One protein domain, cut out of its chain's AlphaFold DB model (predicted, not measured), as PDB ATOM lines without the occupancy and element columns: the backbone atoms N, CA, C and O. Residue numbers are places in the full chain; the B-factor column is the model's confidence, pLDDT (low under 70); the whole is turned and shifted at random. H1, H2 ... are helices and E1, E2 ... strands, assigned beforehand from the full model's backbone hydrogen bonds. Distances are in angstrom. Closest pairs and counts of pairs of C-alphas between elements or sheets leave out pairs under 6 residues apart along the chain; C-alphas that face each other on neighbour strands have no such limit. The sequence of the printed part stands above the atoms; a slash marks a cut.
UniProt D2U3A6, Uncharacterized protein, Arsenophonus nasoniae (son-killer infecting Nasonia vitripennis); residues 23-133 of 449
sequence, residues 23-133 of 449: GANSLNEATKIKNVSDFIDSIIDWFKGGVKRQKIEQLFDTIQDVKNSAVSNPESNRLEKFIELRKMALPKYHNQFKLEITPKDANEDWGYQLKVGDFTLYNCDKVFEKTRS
ATOM      1  N   GLY A  23      46.586 -23.401 425.954       46.09
ATOM      2  CA  GLY A  23      46.565 -23.078 424.521       46.09
ATOM      3  C   GLY A  23      46.724 -21.592 424.178       46.09
ATOM      4  O   GLY A  23      46.723 -21.249 422.998       46.09
ATOM      5  N   ALA A  24      46.809 -20.710 425.176       50.50
ATOM      6  CA  ALA A  24      46.909 -19.266 424.981       50.50
ATOM      7  C   ALA A  24      48.376 -18.809 424.938       50.50
ATOM      8  O   ALA A  24      49.155 -19.128 425.833       50.50
ATOM      9  N   ASN A  25      48.753 -17.997 423.945       47.41
ATOM     10  CA  ASN A  25      50.108 -17.442 423.836       47.41
ATOM     11  C   ASN A  25      50.297 -16.178 424.697       47.41
ATOM     12  O   ASN A  25      51.390 -15.618 424.758       47.41
ATOM     13  N   SER A  26      49.237 -15.702 425.362       48.12
ATOM     14  CA  SER A  26      49.290 -14.599 426.326       48.12
ATOM     15  C   SER A  26      48.149 -14.669 427.349       48.12
ATOM     16  O   SER A  26      47.085 -15.226 427.077       48.12
ATOM     17  N   LEU A  27      48.329 -14.023 428.508       43.47
ATOM     18  CA  LEU A  27      47.296 -13.892 429.550       43.47
ATOM     19  C   LEU A  27      45.998 -13.247 429.019       43.47
ATOM     20  O   LEU A  27      44.908 -13.582 429.471       43.47
ATOM     21  N   ASN A  28      46.113 -12.376 428.011       47.75
ATOM     22  CA  ASN A  28      44.981 -11.744 427.329       47.75
ATOM     23  C   ASN A  28      44.278 -12.667 426.320       47.75
ATOM     24  O   ASN A  28      43.118 -12.440 425.993       47.75
ATOM     25  N   GLU A  29      44.947 -13.693 425.792       48.31
ATOM     26  CA  GLU A  29      44.295 -14.737 424.986       48.31
ATOM     27  C   GLU A  29      43.580 -15.761 425.866       48.31
ATOM     28  O   GLU A  29      42.520 -16.247 425.485       48.31
ATOM     29  N   ALA A  30      44.107 -16.030 427.062       45.88
ATOM     30  CA  ALA A  30      43.475 -16.923 428.029       45.88
ATOM     31  C   ALA A  30      42.146 -16.358 428.573       45.88
ATOM     32  O   ALA A  30      41.269 -17.130 428.958       45.88
ATOM     33  N   THR A  31      41.978 -15.028 428.582       48.47
ATOM     34  CA  THR A  31      40.784 -14.314 429.078       48.47
ATOM     35  C   THR A  31      39.827 -13.835 427.986       48.47
ATOM     36  O   THR A  31      38.703 -13.441 428.297       48.47
ATOM     37  N   LYS A  32      40.219 -13.888 426.707       51.34
ATOM     38  CA  LYS A  32      39.316 -13.572 425.594       51.34
ATOM     39  C   LYS A  32      38.233 -14.635 425.479       51.34
ATOM     40  O   LYS A  32      38.524 -15.827 425.389       51.34
ATOM     41  N   ILE A  33      36.977 -14.188 425.437       53.06
ATOM     42  CA  ILE A  33      35.845 -15.036 425.059       53.06
ATOM     43  C   ILE A  33      36.195 -15.657 423.717       53.06
ATOM     44  O   ILE A  33      36.376 -14.937 422.734       53.06
ATOM     45  N   LYS A  34      36.280 -16.986 423.654       51.19
ATOM     46  CA  LYS A  34      36.529 -17.639 422.372       51.19
ATOM     47  C   LYS A  34      35.397 -17.364 421.375       51.19
ATOM     48  O   LYS A  34      35.677 -17.358 420.190       51.19
ATOM     49  N   ASN A  35      34.189 -17.016 421.838       61.47
ATOM     50  CA  ASN A  35      33.072 -16.616 420.988       61.47
ATOM     51  C   ASN A  35      32.252 -15.456 421.593       61.47
ATOM     52  O   ASN A  35      31.174 -15.666 422.144       61.47
ATOM     53  N   VAL A  36      32.730 -14.211 421.453       65.94
ATOM     54  CA  VAL A  36      31.879 -13.005 421.616       65.94
ATOM     55  C   VAL A  36      30.582 -13.167 420.811       65.94
ATOM     56  O   VAL A  36      29.512 -12.802 421.280       65.94
ATOM     57  N   SER A  37      30.682 -13.806 419.641       68.94
ATOM     58  CA  SER A  37      29.554 -14.208 418.803       68.94
ATOM     59  C   SER A  37      28.539 -15.096 419.532       68.94
ATOM     60  O   SER A  37      27.368 -14.746 419.533       68.94
ATOM     61  N   ASP A  38      28.960 -16.183 420.189       71.88
ATOM     62  CA  ASP A  38      28.046 -17.101 420.897       71.88
ATOM     63  C   ASP A  38      27.387 -16.419 422.098       71.88
ATOM     64  O   ASP A  38      26.213 -16.640 422.392       71.88
ATOM     65  N   PHE A  39      28.136 -15.559 422.795       77.38
ATOM     66  CA  PHE A  39      27.561 -14.749 423.861       77.38
ATOM     67  C   PHE A  39      26.499 -13.804 423.301       77.38
ATOM     68  O   PHE A  39      25.385 -13.772 423.816       77.38
ATOM     69  N   ILE A  40      26.805 -13.092 422.212       80.31
ATOM     70  CA  ILE A  40      25.840 -12.231 421.522       80.31
ATOM     71  C   ILE A  40      24.627 -13.041 421.068       80.31
ATOM     72  O   ILE A  40      23.516 -12.566 421.265       80.31
ATOM     73  N   ASP A  41      24.807 -14.253 420.543       79.81
ATOM     74  CA  ASP A  41      23.707 -15.152 420.183       79.81
ATOM     75  C   ASP A  41      22.822 -15.481 421.392       79.81
ATOM     76  O   ASP A  41      21.600 -15.463 421.276       79.81
ATOM     77  N   SER A  42      23.411 -15.689 422.574       82.44
ATOM     78  CA  SER A  42      22.658 -15.960 423.808       82.44
ATOM     79  C   SER A  42      21.874 -14.757 424.348       82.44
ATOM     80  O   SER A  42      20.885 -14.939 425.056       82.44
ATOM     81  N   ILE A  43      22.289 -13.530 424.009       82.62
ATOM     82  CA  ILE A  43      21.662 -12.292 424.495       82.62
ATOM     83  C   ILE A  43      20.997 -11.472 423.383       82.62
ATOM     84  O   ILE A  43      20.541 -10.359 423.640       82.62
ATOM     85  N   ILE A  44      20.931 -11.970 422.143       84.25
ATOM     86  CA  ILE A  44      20.458 -11.184 420.992       84.25
ATOM     87  C   ILE A  44      19.000 -10.750 421.166       84.25
ATOM     88  O   ILE A  44      18.641  -9.616 420.844       84.25
ATOM     89  N   ASP A  45      18.194 -11.613 421.786       85.50
ATOM     90  CA  ASP A  45      16.788 -11.367 422.112       85.50
ATOM     91  C   ASP A  45      16.605 -10.274 423.174       85.50
ATOM     92  O   ASP A  45      15.497  -9.774 423.388       85.50
ATOM     93  N   TRP A  46      17.688  -9.863 423.842       88.25
ATOM     94  CA  TRP A  46      17.647  -8.753 424.784       88.25
ATOM     95  C   TRP A  46      17.586  -7.401 424.087       88.25
ATOM     96  O   TRP A  46      17.200  -6.413 424.713       88.25
ATOM     97  N   PHE A  47      17.940  -7.329 422.806       86.25
ATOM     98  CA  PHE A  47      18.018  -6.084 422.055       86.25
ATOM     99  C   PHE A  47      16.722  -5.776 421.305       86.25
ATOM    100  O   PHE A  47      15.951  -6.651 420.916       86.25
ATOM    101  N   LYS A  48      16.461  -4.482 421.095       74.38
ATOM    102  CA  LYS A  48      15.281  -4.023 420.350       74.38
ATOM    103  C   LYS A  48      15.307  -4.564 418.913       74.38
ATOM    104  O   LYS A  48      16.328  -4.475 418.230       74.38
ATOM    105  N   GLY A  49      14.157  -5.031 418.424       67.81
ATOM    106  CA  GLY A  49      13.993  -5.419 417.022       67.81
ATOM    107  C   GLY A  49      14.424  -4.284 416.084       67.81
ATOM    108  O   GLY A  49      13.915  -3.168 416.180       67.81
ATOM    109  N   GLY A  50      15.398  -4.558 415.212       65.25
ATOM    110  CA  GLY A  50      15.992  -3.576 414.293       65.25
ATOM    111  C   GLY A  50      17.418  -3.135 414.641       65.25
ATOM    112  O   GLY A  50      18.071  -2.505 413.807       65.25
ATOM    113  N   VAL A  51      17.949  -3.490 415.817       77.00
ATOM    114  CA  VAL A  51      19.387  -3.341 416.089       77.00
ATOM    115  C   VAL A  51      20.146  -4.380 415.265       77.00
ATOM    116  O   VAL A  51      19.922  -5.581 415.384       77.00
ATOM    117  N   LYS A  52      21.047  -3.921 414.392       81.06
ATOM    118  CA  LYS A  52      21.896  -4.828 413.610       81.06
ATOM    119  C   LYS A  52      22.881  -5.519 414.550       81.06
ATOM    120  O   LYS A  52      23.618  -4.822 415.244       81.06
ATOM    121  N   ARG A  53      22.962  -6.852 414.492       83.06
ATOM    122  CA  ARG A  53      23.971  -7.671 415.193       83.06
ATOM    123  C   ARG A  53      25.384  -7.089 415.072       83.06
ATOM    124  O   ARG A  53      26.059  -6.914 416.074       83.06
ATOM    125  N   GLN A  54      25.751  -6.647 413.870       82.00
ATOM    126  CA  GLN A  54      27.029  -5.981 413.586       82.00
ATOM    127  C   GLN A  54      27.306  -4.770 414.490       82.00
ATOM    128  O   GLN A  54      28.448  -4.526 414.856       82.00
ATOM    129  N   LYS A  55      26.277  -3.995 414.861       84.69
ATOM    130  CA  LYS A  55      26.435  -2.843 415.758       84.69
ATOM    131  C   LYS A  55      26.716  -3.291 417.196       84.69
ATOM    132  O   LYS A  55      27.485  -2.638 417.893       84.69
ATOM    133  N   ILE A  56      26.093  -4.388 417.626       83.12
ATOM    134  CA  ILE A  56      26.335  -4.997 418.938       83.12
ATOM    135  C   ILE A  56      27.775  -5.514 418.968       83.12
ATOM    136  O   ILE A  56      28.541  -5.077 419.817       83.12
ATOM    137  N   GLU A  57      28.174  -6.321 417.983       83.19
ATOM    138  CA  GLU A  57      29.547  -6.831 417.827       83.19
ATOM    139  C   GLU A  57      30.583  -5.700 417.856       83.19
ATOM    140  O   GLU A  57      31.498  -5.736 418.668       83.19
ATOM    141  N   GLN A  58      30.378  -4.627 417.082       82.88
ATOM    142  CA  GLN A  58      31.266  -3.457 417.088       82.88
ATOM    143  C   GLN A  58      31.405  -2.806 418.469       82.88
ATOM    144  O   GLN A  58      32.497  -2.370 418.835       82.88
ATOM    145  N   LEU A  59      30.316  -2.703 419.238       84.25
ATOM    146  CA  LEU A  59      30.373  -2.157 420.593       84.25
ATOM    147  C   LEU A  59      31.091  -3.099 421.555       84.25
ATOM    148  O   LEU A  59      31.910  -2.626 422.337       84.25
ATOM    149  N   PHE A  60      30.830  -4.404 421.474       83.69
ATOM    150  CA  PHE A  60      31.548  -5.409 422.257       83.69
ATOM    151  C   PHE A  60      33.046  -5.362 421.966       83.69
ATOM    152  O   PHE A  60      33.833  -5.256 422.905       83.69
ATOM    153  N   ASP A  61      33.427  -5.339 420.691       80.88
ATOM    154  CA  ASP A  61      34.818  -5.240 420.261       80.88
ATOM    155  C   ASP A  61      35.455  -3.943 420.758       80.88
ATOM    156  O   ASP A  61      36.543  -3.980 421.318       80.88
ATOM    157  N   THR A  62      34.761  -2.804 420.646       82.75
ATOM    158  CA  THR A  62      35.270  -1.512 421.142       82.75
ATOM    159  C   THR A  62      35.469  -1.524 422.660       82.75
ATOM    160  O   THR A  62      36.430  -0.945 423.163       82.75
ATOM    161  N   ILE A  63      34.571  -2.166 423.413       83.69
ATOM    162  CA  ILE A  63      34.689  -2.262 424.873       83.69
ATOM    163  C   ILE A  63      35.840  -3.200 425.253       83.69
ATOM    164  O   ILE A  63      36.639  -2.872 426.131       83.69
ATOM    165  N   GLN A  64      35.953  -4.338 424.569       76.81
ATOM    166  CA  GLN A  64      37.007  -5.328 424.780       76.81
ATOM    167  C   GLN A  64      38.346  -4.940 424.159       76.81
ATOM    168  O   GLN A  64      39.311  -5.680 424.347       76.81
ATOM    169  N   ASP A  65      38.435  -3.841 423.407       69.75
ATOM    170  CA  ASP A  65      39.654  -3.524 422.680       69.75
ATOM    171  C   ASP A  65      40.808  -3.236 423.655       69.75
ATOM    172  O   ASP A  65      40.905  -2.174 424.279       69.75
ATOM    173  N   VAL A  66      41.659  -4.253 423.810       56.44
ATOM    174  CA  VAL A  66      42.961  -4.215 424.489       56.44
ATOM    175  C   VAL A  66      44.085  -4.050 423.454       56.44
ATOM    176  O   VAL A  66      45.249  -3.882 423.819       56.44
ATOM    177  N   LYS A  67      43.779  -4.124 422.147       48.38
ATOM    178  CA  LYS A  67      44.768  -4.004 421.075       48.38
ATOM    179  C   LYS A  67      44.997  -2.524 420.786       48.38
ATOM    180  O   LYS A  67      44.382  -1.963 419.896       48.38
ATOM    181  N   ASN A  68      45.912  -1.932 421.549       39.50
ATOM    182  CA  ASN A  68      46.886  -0.904 421.146       39.50
ATOM    183  C   ASN A  68      47.100   0.079 422.300       39.50
ATOM    184  O   ASN A  68      46.228   0.883 422.620       39.50
ATOM    185  N   SER A  69      48.277  -0.040 422.924       43.06
ATOM    186  CA  SER A  69      49.001   0.998 423.675       43.06
ATOM    187  C   SER A  69      48.151   2.178 424.159       43.06
ATOM    188  O   SER A  69      47.933   3.067 423.349       43.06
ATOM    189  N   ALA A  70      47.714   2.165 425.430       46.62
ATOM    190  CA  ALA A  70      47.313   3.249 426.367       46.62
ATOM    191  C   ALA A  70      46.652   4.578 425.888       46.62
ATOM    192  O   ALA A  70      46.247   5.383 426.713       46.62
ATOM    193  N   VAL A  71      46.507   4.824 424.592       51.69
ATOM    194  CA  VAL A  71      46.233   6.110 423.941       51.69
ATOM    195  C   VAL A  71      45.014   5.990 423.020       51.69
ATOM    196  O   VAL A  71      44.344   6.982 422.759       51.69
ATOM    197  N   SER A  72      44.674   4.785 422.540       55.72
ATOM    198  CA  SER A  72      43.632   4.618 421.515       55.72
ATOM    199  C   SER A  72      42.200   4.474 422.054       55.72
ATOM    200  O   SER A  72      41.263   4.627 421.272       55.72
ATOM    201  N   ASN A  73      41.990   4.178 423.346       69.06
ATOM    202  CA  ASN A  73      40.642   4.042 423.912       69.06
ATOM    203  C   ASN A  73      40.604   4.353 425.426       69.06
ATOM    204  O   ASN A  73      40.887   3.460 426.229       69.06
ATOM    205  N   PRO A  74      40.276   5.601 425.810       82.12
ATOM    206  CA  PRO A  74      40.159   6.018 427.209       82.12
ATOM    207  C   PRO A  74      39.121   5.193 427.992       82.12
ATOM    208  O   PRO A  74      38.119   4.754 427.418       82.12
ATOM    209  N   GLU A  75      39.314   5.003 429.303       87.19
ATOM    210  CA  GLU A  75      38.375   4.244 430.147       87.19
ATOM    211  C   GLU A  75      37.009   4.944 430.195       87.19
ATOM    212  O   GLU A  75      35.963   4.296 430.122       87.19
ATOM    213  N   SER A  76      37.017   6.278 430.193       87.12
ATOM    214  CA  SER A  76      35.825   7.113 430.014       87.12
ATOM    215  C   SER A  76      35.033   6.781 428.734       87.12
ATOM    216  O   SER A  76      33.813   6.602 428.784       87.12
ATOM    217  N   ASN A  77      35.703   6.622 427.587       88.12
ATOM    218  CA  ASN A  77      35.051   6.239 426.330       88.12
ATOM    219  C   ASN A  77      34.513   4.802 426.382       88.12
ATOM    220  O   ASN A  77      33.415   4.533 425.892       88.12
ATOM    221  N   ARG A  78      35.245   3.881 427.021       90.12
ATOM    222  CA  ARG A  78      34.796   2.496 427.216       90.12
ATOM    223  C   ARG A  78      33.503   2.429 428.029       90.12
ATOM    224  O   ARG A  78      32.575   1.718 427.635       90.12
ATOM    225  N   LEU A  79      33.410   3.212 429.103       93.00
ATOM    226  CA  LEU A  79      32.183   3.336 429.885       93.00
ATOM    227  C   LEU A  79      31.028   3.878 429.033       93.00
ATOM    228  O   LEU A  79      29.945   3.298 429.038       93.00
ATOM    229  N   GLU A  80      31.241   4.936 428.246       92.19
ATOM    230  CA  GLU A  80      30.183   5.468 427.372       92.19
ATOM    231  C   GLU A  80      29.690   4.436 426.348       92.19
ATOM    232  O   GLU A  80      28.487   4.335 426.100       92.19
ATOM    233  N   LYS A  81      30.586   3.607 425.798       91.81
ATOM    234  CA  LYS A  81      30.214   2.517 424.881       91.81
ATOM    235  C   LYS A  81      29.401   1.428 425.572       91.81
ATOM    236  O   LYS A  81      28.436   0.930 424.991       91.81
ATOM    237  N   PHE A  82      29.724   1.109 426.822       93.88
ATOM    238  CA  PHE A  82      28.933   0.190 427.637       93.88
ATOM    239  C   PHE A  82      27.531   0.733 427.941       93.88
ATOM    240  O   PHE A  82      26.540   0.013 427.814       93.88
ATOM    241  N   ILE A  83      27.417   2.026 428.251       93.50
ATOM    242  CA  ILE A  83      26.117   2.687 428.422       93.50
ATOM    243  C   ILE A  83      25.331   2.713 427.100       93.50
ATOM    244  O   ILE A  83      24.117   2.499 427.105       93.50
ATOM    245  N   GLU A  84      25.993   2.937 425.957       92.31
ATOM    246  CA  GLU A  84      25.366   2.853 424.627       92.31
ATOM    247  C   GLU A  84      24.795   1.450 424.379       92.31
ATOM    248  O   GLU A  84      23.646   1.321 423.951       92.31
ATOM    249  N   LEU A  85      25.564   0.408 424.711       91.56
ATOM    250  CA  LEU A  85      25.146  -0.986 424.600       91.56
ATOM    251  C   LEU A  85      23.910  -1.276 425.466       91.56
ATOM    252  O   LEU A  85      22.909  -1.783 424.953       91.56
ATOM    253  N   ARG A  86      23.926  -0.873 426.744       93.31
ATOM    254  CA  ARG A  86      22.779  -1.018 427.660       93.31
ATOM    255  C   ARG A  86      21.520  -0.340 427.112       93.31
ATOM    256  O   ARG A  86      20.438  -0.916 427.149       93.31
ATOM    257  N   LYS A  87      21.638   0.858 426.529       89.94
ATOM    258  CA  LYS A  87      20.499   1.605 425.950       89.94
ATOM    259  C   LYS A  87      19.860   0.927 424.728       89.94
ATOM    260  O   LYS A  87      18.694   1.203 424.410       89.94
ATOM    261  N   MET A  88      20.597   0.057 424.032       88.62
ATOM    262  CA  MET A  88      20.062  -0.743 422.922       88.62
ATOM    263  C   MET A  88      19.252  -1.950 423.395       88.62
ATOM    264  O   MET A  88      18.367  -2.404 422.661       88.62
ATOM    265  N   ALA A  89      19.519  -2.439 424.608       88.38
ATOM    266  CA  ALA A  89      18.733  -3.493 425.224       88.38
ATOM    267  C   ALA A  89      17.313  -3.006 425.571       88.38
ATOM    268  O   ALA A  89      17.049  -1.811 425.769       88.38
ATOM    269  N   LEU A  90      16.373  -3.948 425.623       84.19
ATOM    270  CA  LEU A  90      15.031  -3.729 426.145       84.19
ATOM    271  C   LEU A  90      15.123  -3.382 427.643       84.19
ATOM    272  O   LEU A  90      15.929  -3.997 428.344       84.19
ATOM    273  N   PRO A  91      14.288  -2.455 428.156       82.81
ATOM    274  CA  PRO A  91      14.343  -2.010 429.554       82.81
ATOM    275  C   PRO A  91      14.340  -3.145 430.588       82.81
ATOM    276  O   PRO A  91      15.069  -3.081 431.572       82.81
ATOM    277  N   LYS A  92      13.605  -4.233 430.325       83.25
ATOM    278  CA  LYS A  92      13.552  -5.419 431.197       83.25
ATOM    279  C   LYS A  92      14.895  -6.130 431.418       83.25
ATOM    280  O   LYS A  92      15.022  -6.873 432.381       83.25
ATOM    281  N   TYR A  93      15.886  -5.907 430.552       89.38
ATOM    282  CA  TYR A  93      17.230  -6.482 430.678       89.38
ATOM    283  C   TYR A  93      18.273  -5.475 431.167       89.38
ATOM    284  O   TYR A  93      19.447  -5.816 431.267       89.38
ATOM    285  N   HIS A  94      17.895  -4.229 431.473       89.56
ATOM    286  CA  HIS A  94      18.851  -3.205 431.911       89.56
ATOM    287  C   HIS A  94      19.578  -3.583 433.206       89.56
ATOM    288  O   HIS A  94      20.758  -3.268 433.329       89.56
ATOM    289  N   ASN A  95      18.923  -4.336 434.095       89.38
ATOM    290  CA  ASN A  95      19.500  -4.874 435.333       89.38
ATOM    291  C   ASN A  95      20.592  -5.942 435.116       89.38
ATOM    292  O   ASN A  95      21.340  -6.260 436.043       89.38
ATOM    293  N   GLN A  96      20.690  -6.504 433.906       91.69
ATOM    294  CA  GLN A  96      21.757  -7.433 433.539       91.69
ATOM    295  C   GLN A  96      23.072  -6.691 433.288       91.69
ATOM    296  O   GLN A  96      24.134  -7.295 433.380       91.69
ATOM    297  N   PHE A  97      23.027  -5.390 432.994       93.81
ATOM    298  CA  PHE A  97      24.211  -4.572 432.754       93.81
ATOM    299  C   PHE A  97      24.666  -3.944 434.067       93.81
ATOM    300  O   PHE A  97      23.998  -3.056 434.593       93.81
ATOM    301  N   LYS A  98      25.811  -4.377 434.595       94.69
ATOM    302  CA  LYS A  98      26.331  -3.913 435.886       94.69
ATOM    303  C   LYS A  98      27.677  -3.218 435.713       94.69
ATOM    304  O   LYS A  98      28.549  -3.713 435.001       94.69
ATOM    305  N   LEU A  99      27.820  -2.081 436.387       96.00
ATOM    306  CA  LEU A  99      29.087  -1.391 436.600       96.00
ATOM    307  C   LEU A  99      29.470  -1.580 438.068       96.00
ATOM    308  O   LEU A  99      28.767  -1.111 438.959       96.00
ATOM    309  N   GLU A 100      30.570  -2.275 438.315       93.94
ATOM    310  CA  GLU A 100      31.123  -2.446 439.658       93.94
ATOM    311  C   GLU A 100      32.403  -1.626 439.756       93.94
ATOM    312  O   GLU A 100      33.265  -1.742 438.892       93.94
ATOM    313  N   ILE A 101      32.514  -0.781 440.778       93.88
ATOM    314  CA  ILE A 101      33.667   0.097 440.997       93.88
ATOM    315  C   ILE A 101      34.355  -0.383 442.267       93.88
ATOM    316  O   ILE A 101      33.693  -0.581 443.288       93.88
ATOM    317  N   THR A 102      35.663  -0.599 442.202       91.31
ATOM    318  CA  THR A 102      36.446  -0.991 443.372       91.31
ATOM    319  C   THR A 102      36.891   0.250 444.147       91.31
ATOM    320  O   THR A 102      37.211   1.264 443.518       91.31
ATOM    321  N   PRO A 103      36.955   0.184 445.490       88.12
ATOM    322  CA  PRO A 103      37.515   1.261 446.297       88.12
ATOM    323  C   PRO A 103      38.952   1.593 445.891       88.12
ATOM    324  O   PRO A 103      39.662   0.764 445.311       88.12
ATOM    325  N   LYS A 104      39.384   2.796 446.261       92.31
ATOM    326  CA  LYS A 104      40.757   3.258 446.109       92.31
ATOM    327  C   LYS A 104      41.726   2.372 446.882       92.31
ATOM    328  O   LYS A 104      41.486   2.014 448.036       92.31
ATOM    329  N   ASP A 105      42.850   2.055 446.250       89.75
ATOM    330  CA  ASP A 105      43.978   1.411 446.904       89.75
ATOM    331  C   ASP A 105      44.831   2.430 447.689       89.75
ATOM    332  O   ASP A 105      44.547   3.628 447.740       89.75
ATOM    333  N   ALA A 106      45.914   1.957 448.310       87.19
ATOM    334  CA  ALA A 106      46.830   2.809 449.070       87.19
ATOM    335  C   ALA A 106      47.538   3.894 448.224       87.19
ATOM    336  O   ALA A 106      48.114   4.818 448.792       87.19
ATOM    337  N   ASN A 107      47.507   3.788 446.892       86.19
ATOM    338  CA  ASN A 107      48.042   4.781 445.958       86.19
ATOM    339  C   ASN A 107      46.940   5.706 445.414       86.19
ATOM    340  O   ASN A 107      47.168   6.443 444.454       86.19
ATOM    341  N   GLU A 108      45.737   5.645 445.988       86.44
ATOM    342  CA  GLU A 108      44.525   6.287 445.483       86.44
ATOM    343  C   GLU A 108      44.256   5.976 443.995       86.44
ATOM    344  O   GLU A 108      43.744   6.811 443.244       86.44
ATOM    345  N   ASP A 109      44.654   4.782 443.546       90.62
ATOM    346  CA  ASP A 109      44.230   4.229 442.264       90.62
ATOM    347  C   ASP A 109      42.970   3.388 442.477       90.62
ATOM    348  O   ASP A 109      42.761   2.817 443.545       90.62
ATOM    349  N   TRP A 110      42.114   3.328 441.471       93.19
ATOM    350  CA  TRP A 110      40.818   2.664 441.539       93.19
ATOM    351  C   TRP A 110      40.612   1.792 440.306       93.19
ATOM    352  O   TRP A 110      41.342   1.886 439.316       93.19
ATOM    353  N   GLY A 111      39.600   0.938 440.366       92.31
ATOM    354  CA  GLY A 111      39.306  -0.032 439.328       92.31
ATOM    355  C   GLY A 111      37.815  -0.202 439.095       92.31
ATOM    356  O   GLY A 111      36.978   0.323 439.832       92.31
ATOM    357  N   TYR A 112      37.466  -0.919 438.032       94.38
ATOM    358  CA  TYR A 112      36.081  -1.205 437.696       94.38
ATOM    359  C   TYR A 112      35.909  -2.448 436.819       94.38
ATOM    360  O   TYR A 112      36.805  -2.864 436.078       94.38
ATOM    361  N   GLN A 113      34.695  -2.998 436.860       92.38
ATOM    362  CA  GLN A 113      34.230  -4.103 436.033       92.38
ATOM    363  C   GLN A 113      32.942  -3.735 435.305       92.38
ATOM    364  O   GLN A 113      32.013  -3.172 435.884       92.38
ATOM    365  N   LEU A 114      32.882  -4.105 434.028       92.38
ATOM    366  CA  LEU A 114      31.686  -4.018 433.198       92.38
ATOM    367  C   LEU A 114      31.146  -5.427 432.997       92.38
ATOM    368  O   LEU A 114      31.839  -6.266 432.419       92.38
ATOM    369  N   LYS A 115      29.926  -5.695 433.460       91.12
ATOM    370  CA  LYS A 115      29.302  -7.022 433.387       91.12
ATOM    371  C   LYS A 115      27.981  -6.993 432.633       91.12
ATOM    372  O   LYS A 115      27.244  -6.011 432.698       91.12
ATOM    373  N   VAL A 116      27.688  -8.087 431.938       88.75
ATOM    374  CA  VAL A 116      26.419  -8.348 431.254       88.75
ATOM    375  C   VAL A 116      25.951  -9.748 431.657       88.75
ATOM    376  O   VAL A 116      26.552 -10.744 431.260       88.75
ATOM    377  N   GLY A 117      24.911  -9.828 432.486       84.75
ATOM    378  CA  GLY A 117      24.535 -11.059 433.184       84.75
ATOM    379  C   GLY A 117      25.662 -11.511 434.114       84.75
ATOM    380  O   GLY A 117      26.202 -10.710 434.879       84.75
ATOM    381  N   ASP A 118      26.055 -12.776 433.999       81.06
ATOM    382  CA  ASP A 118      27.187 -13.348 434.744       81.06
ATOM    383  C   ASP A 118      28.539 -13.127 434.051       81.06
ATOM    384  O   ASP A 118      29.588 -13.544 434.545       81.06
ATOM    385  N   PHE A 119      28.533 -12.479 432.885       82.56
ATOM    386  CA  PHE A 119      29.715 -12.336 432.057       82.56
ATOM    387  C   PHE A 119      30.424 -10.993 432.283       82.56
ATOM    388  O   PHE A 119      29.827  -9.929 432.114       82.56
ATOM    389  N   THR A 120      31.721 -11.027 432.607       86.06
ATOM    390  CA  THR A 120      32.563  -9.823 432.709       86.06
ATOM    391  C   THR A 120      33.093  -9.430 431.337       86.06
ATOM    392  O   THR A 120      34.020 -10.040 430.811       86.06
ATOM    393  N   LEU A 121      32.518  -8.366 430.783       83.62
ATOM    394  CA  LEU A 121      32.889  -7.803 429.492       83.62
ATOM    395  C   LEU A 121      34.256  -7.127 429.511       83.62
ATOM    396  O   LEU A 121      35.005  -7.211 428.540       83.62
ATOM    397  N   TYR A 122      34.581  -6.460 430.610       87.38
ATOM    398  CA  TYR A 122      35.863  -5.805 430.785       87.38
ATOM    399  C   TYR A 122      36.179  -5.645 432.269       87.38
ATOM    400  O   TYR A 122      35.273  -5.445 433.078       87.38
ATOM    401  N   ASN A 123      37.466  -5.715 432.606       88.31
ATOM    402  CA  ASN A 123      37.983  -5.467 433.943       88.31
ATOM    403  C   ASN A 123      39.223  -4.570 433.861       88.31
ATOM    404  O   ASN A 123      40.107  -4.791 433.026       88.31
ATOM    405  N   CYS A 124      39.300  -3.590 434.752       88.00
ATOM    406  CA  CYS A 124      40.488  -2.790 434.988       88.00
ATOM    407  C   CYS A 124      40.655  -2.607 436.490       88.00
ATOM    408  O   CYS A 124      39.953  -1.797 437.076       88.00
ATOM    409  N   ASP A 125      41.594  -3.329 437.099       87.25
ATOM    410  CA  ASP A 125      41.799  -3.270 438.554       87.25
ATOM    411  C   ASP A 125      42.421  -1.938 439.007       87.25
ATOM    412  O   ASP A 125      42.234  -1.528 440.148       87.25
ATOM    413  N   LYS A 126      43.173  -1.278 438.113       88.31
ATOM    414  CA  LYS A 126      43.936  -0.054 438.387       88.31
ATOM    415  C   LYS A 126      44.009   0.858 437.167       88.31
ATOM    416  O   LYS A 126      44.754   0.593 436.217       88.31
ATOM    417  N   VAL A 127      43.199   1.910 437.172       87.62
ATOM    418  CA  VAL A 127      43.021   2.827 436.042       87.62
ATOM    419  C   VAL A 127      44.276   3.657 435.797       87.62
ATOM    420  O   VAL A 127      44.743   3.735 434.656       87.62
ATOM    421  N   PHE A 128      44.862   4.250 436.835       87.06
ATOM    422  CA  PHE A 128      46.045   5.091 436.682       87.06
ATOM    423  C   PHE A 128      47.284   4.268 436.326       87.06
ATOM    424  O   PHE A 128      48.036   4.652 435.429       87.06
ATOM    425  N   GLU A 129      47.495   3.112 436.958       86.62
ATOM    426  CA  GLU A 129      48.629   2.237 436.643       86.62
ATOM    427  C   GLU A 129      48.605   1.781 435.175       86.62
ATOM    428  O   GLU A 129      49.648   1.744 434.511       86.62
ATOM    429  N   LYS A 130      47.405   1.495 434.651       83.88
ATOM    430  CA  LYS A 130      47.193   1.066 433.267       83.88
ATOM    431  C   LYS A 130      47.346   2.199 432.254       83.88
ATOM    432  O   LYS A 130      47.996   2.013 431.226       83.88
ATOM    433  N   THR A 131      46.713   3.342 432.505       82.94
ATOM    434  CA  THR A 131      46.632   4.445 431.531       82.94
ATOM    435  C   THR A 131      47.802   5.416 431.633       82.94
ATOM    436  O   THR A 131      48.120   6.090 430.657       82.94
ATOM    437  N   ARG A 132      48.437   5.505 432.810       84.56
ATOM    438  CA  ARG A 132      49.400   6.557 433.179       84.56
ATOM    439  C   ARG A 132      48.841   7.975 432.980       84.56
ATOM    440  O   ARG A 132      49.612   8.916 432.813       84.56
ATOM    441  N   SER A 133      47.514   8.128 433.007       84.19
ATOM    442  CA  SER A 133      46.804   9.383 432.753       84.19
ATOM    443  C   SER A 133      46.132   9.899 434.022       84.19
ATOM    444  O   SER A 133      45.276   9.227 434.597       84.19
TER     445      SER A 133
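AT A GLANCE: This is residues 23 to 133 of the 449 residues of an uncharacterized protein of Arsenophonus nasoniae (son-killer infecting Nasonia vitripennis) (UniProt D2U3A6). A three-stranded sheet, E1 E2 E3, has one face covered by the helical hairpin H3 and H4 and the other face bare, two layers in all. H4 runs along the strands and H3 lies side by side with it, while H2 packs on H3 and H1 keeps apart near the beginning of the printed part. The printed part has 111 residues, with H1 H2 H3 H4 H5 E1 E2 E3 H6 along the chain; the sheet is antiparallel and the class mixed. It is compact, with a radius of gyration of the C-alphas of 14.7 A and spans of 45 by 33 by 24 A.

IN THESE COORDINATES: E1 is residues 97 to 102, 16.6 A long, E2 111 to 116, 17.3 A, and E3 119 to 124, 14.7 A. H4, residues 75 to 88, measures 20.3 A from C-alpha 75 at (38.375, 4.244, 430.147); H3, 53 to 64, measures 16.4 A. H1 is residues 27 to 31, beginning at (47.296, -13.892, 429.550), H2 36 to 46, H5 91 to 96, and H6 127 to 131, ending at (46.632, 4.445, 431.531).

HOW THE PARTS SIT: E1 E2 E3 form a meander, each strand the antiparallel neighbour of the one before: N 100 and O 113 are 3.0 A apart, N 114 and O 122 2.9 A. H4 is over E1 and E2 at a height over the sheet of 10.1 A. H3 and H4 touch at Ile 63 and Arg 78, C-alphas 5.3 A apart, at a shallow tilt of 26 degrees, opposite ways. H2 and H3 touch, closest at C-alphas 37 and 57, 7.4 A. H5 and H6 only graze the sheet. Every O i to N i+4 pair is within hydrogen-bond range in H1, H3, H4 and H6, but 5 of 7 in H2 and 0 of 2 in H5, where 2 of 3 O i to N i+3 pairs are.

THE WHOLE: The C-alphas of Gly 50 and Ala 106, the two farthest apart, are 46.9 A apart. The printed part has no cut and no long link. The pLDDT is under 70 at residues 23 to 37, 49 to 50 and 65 to 73.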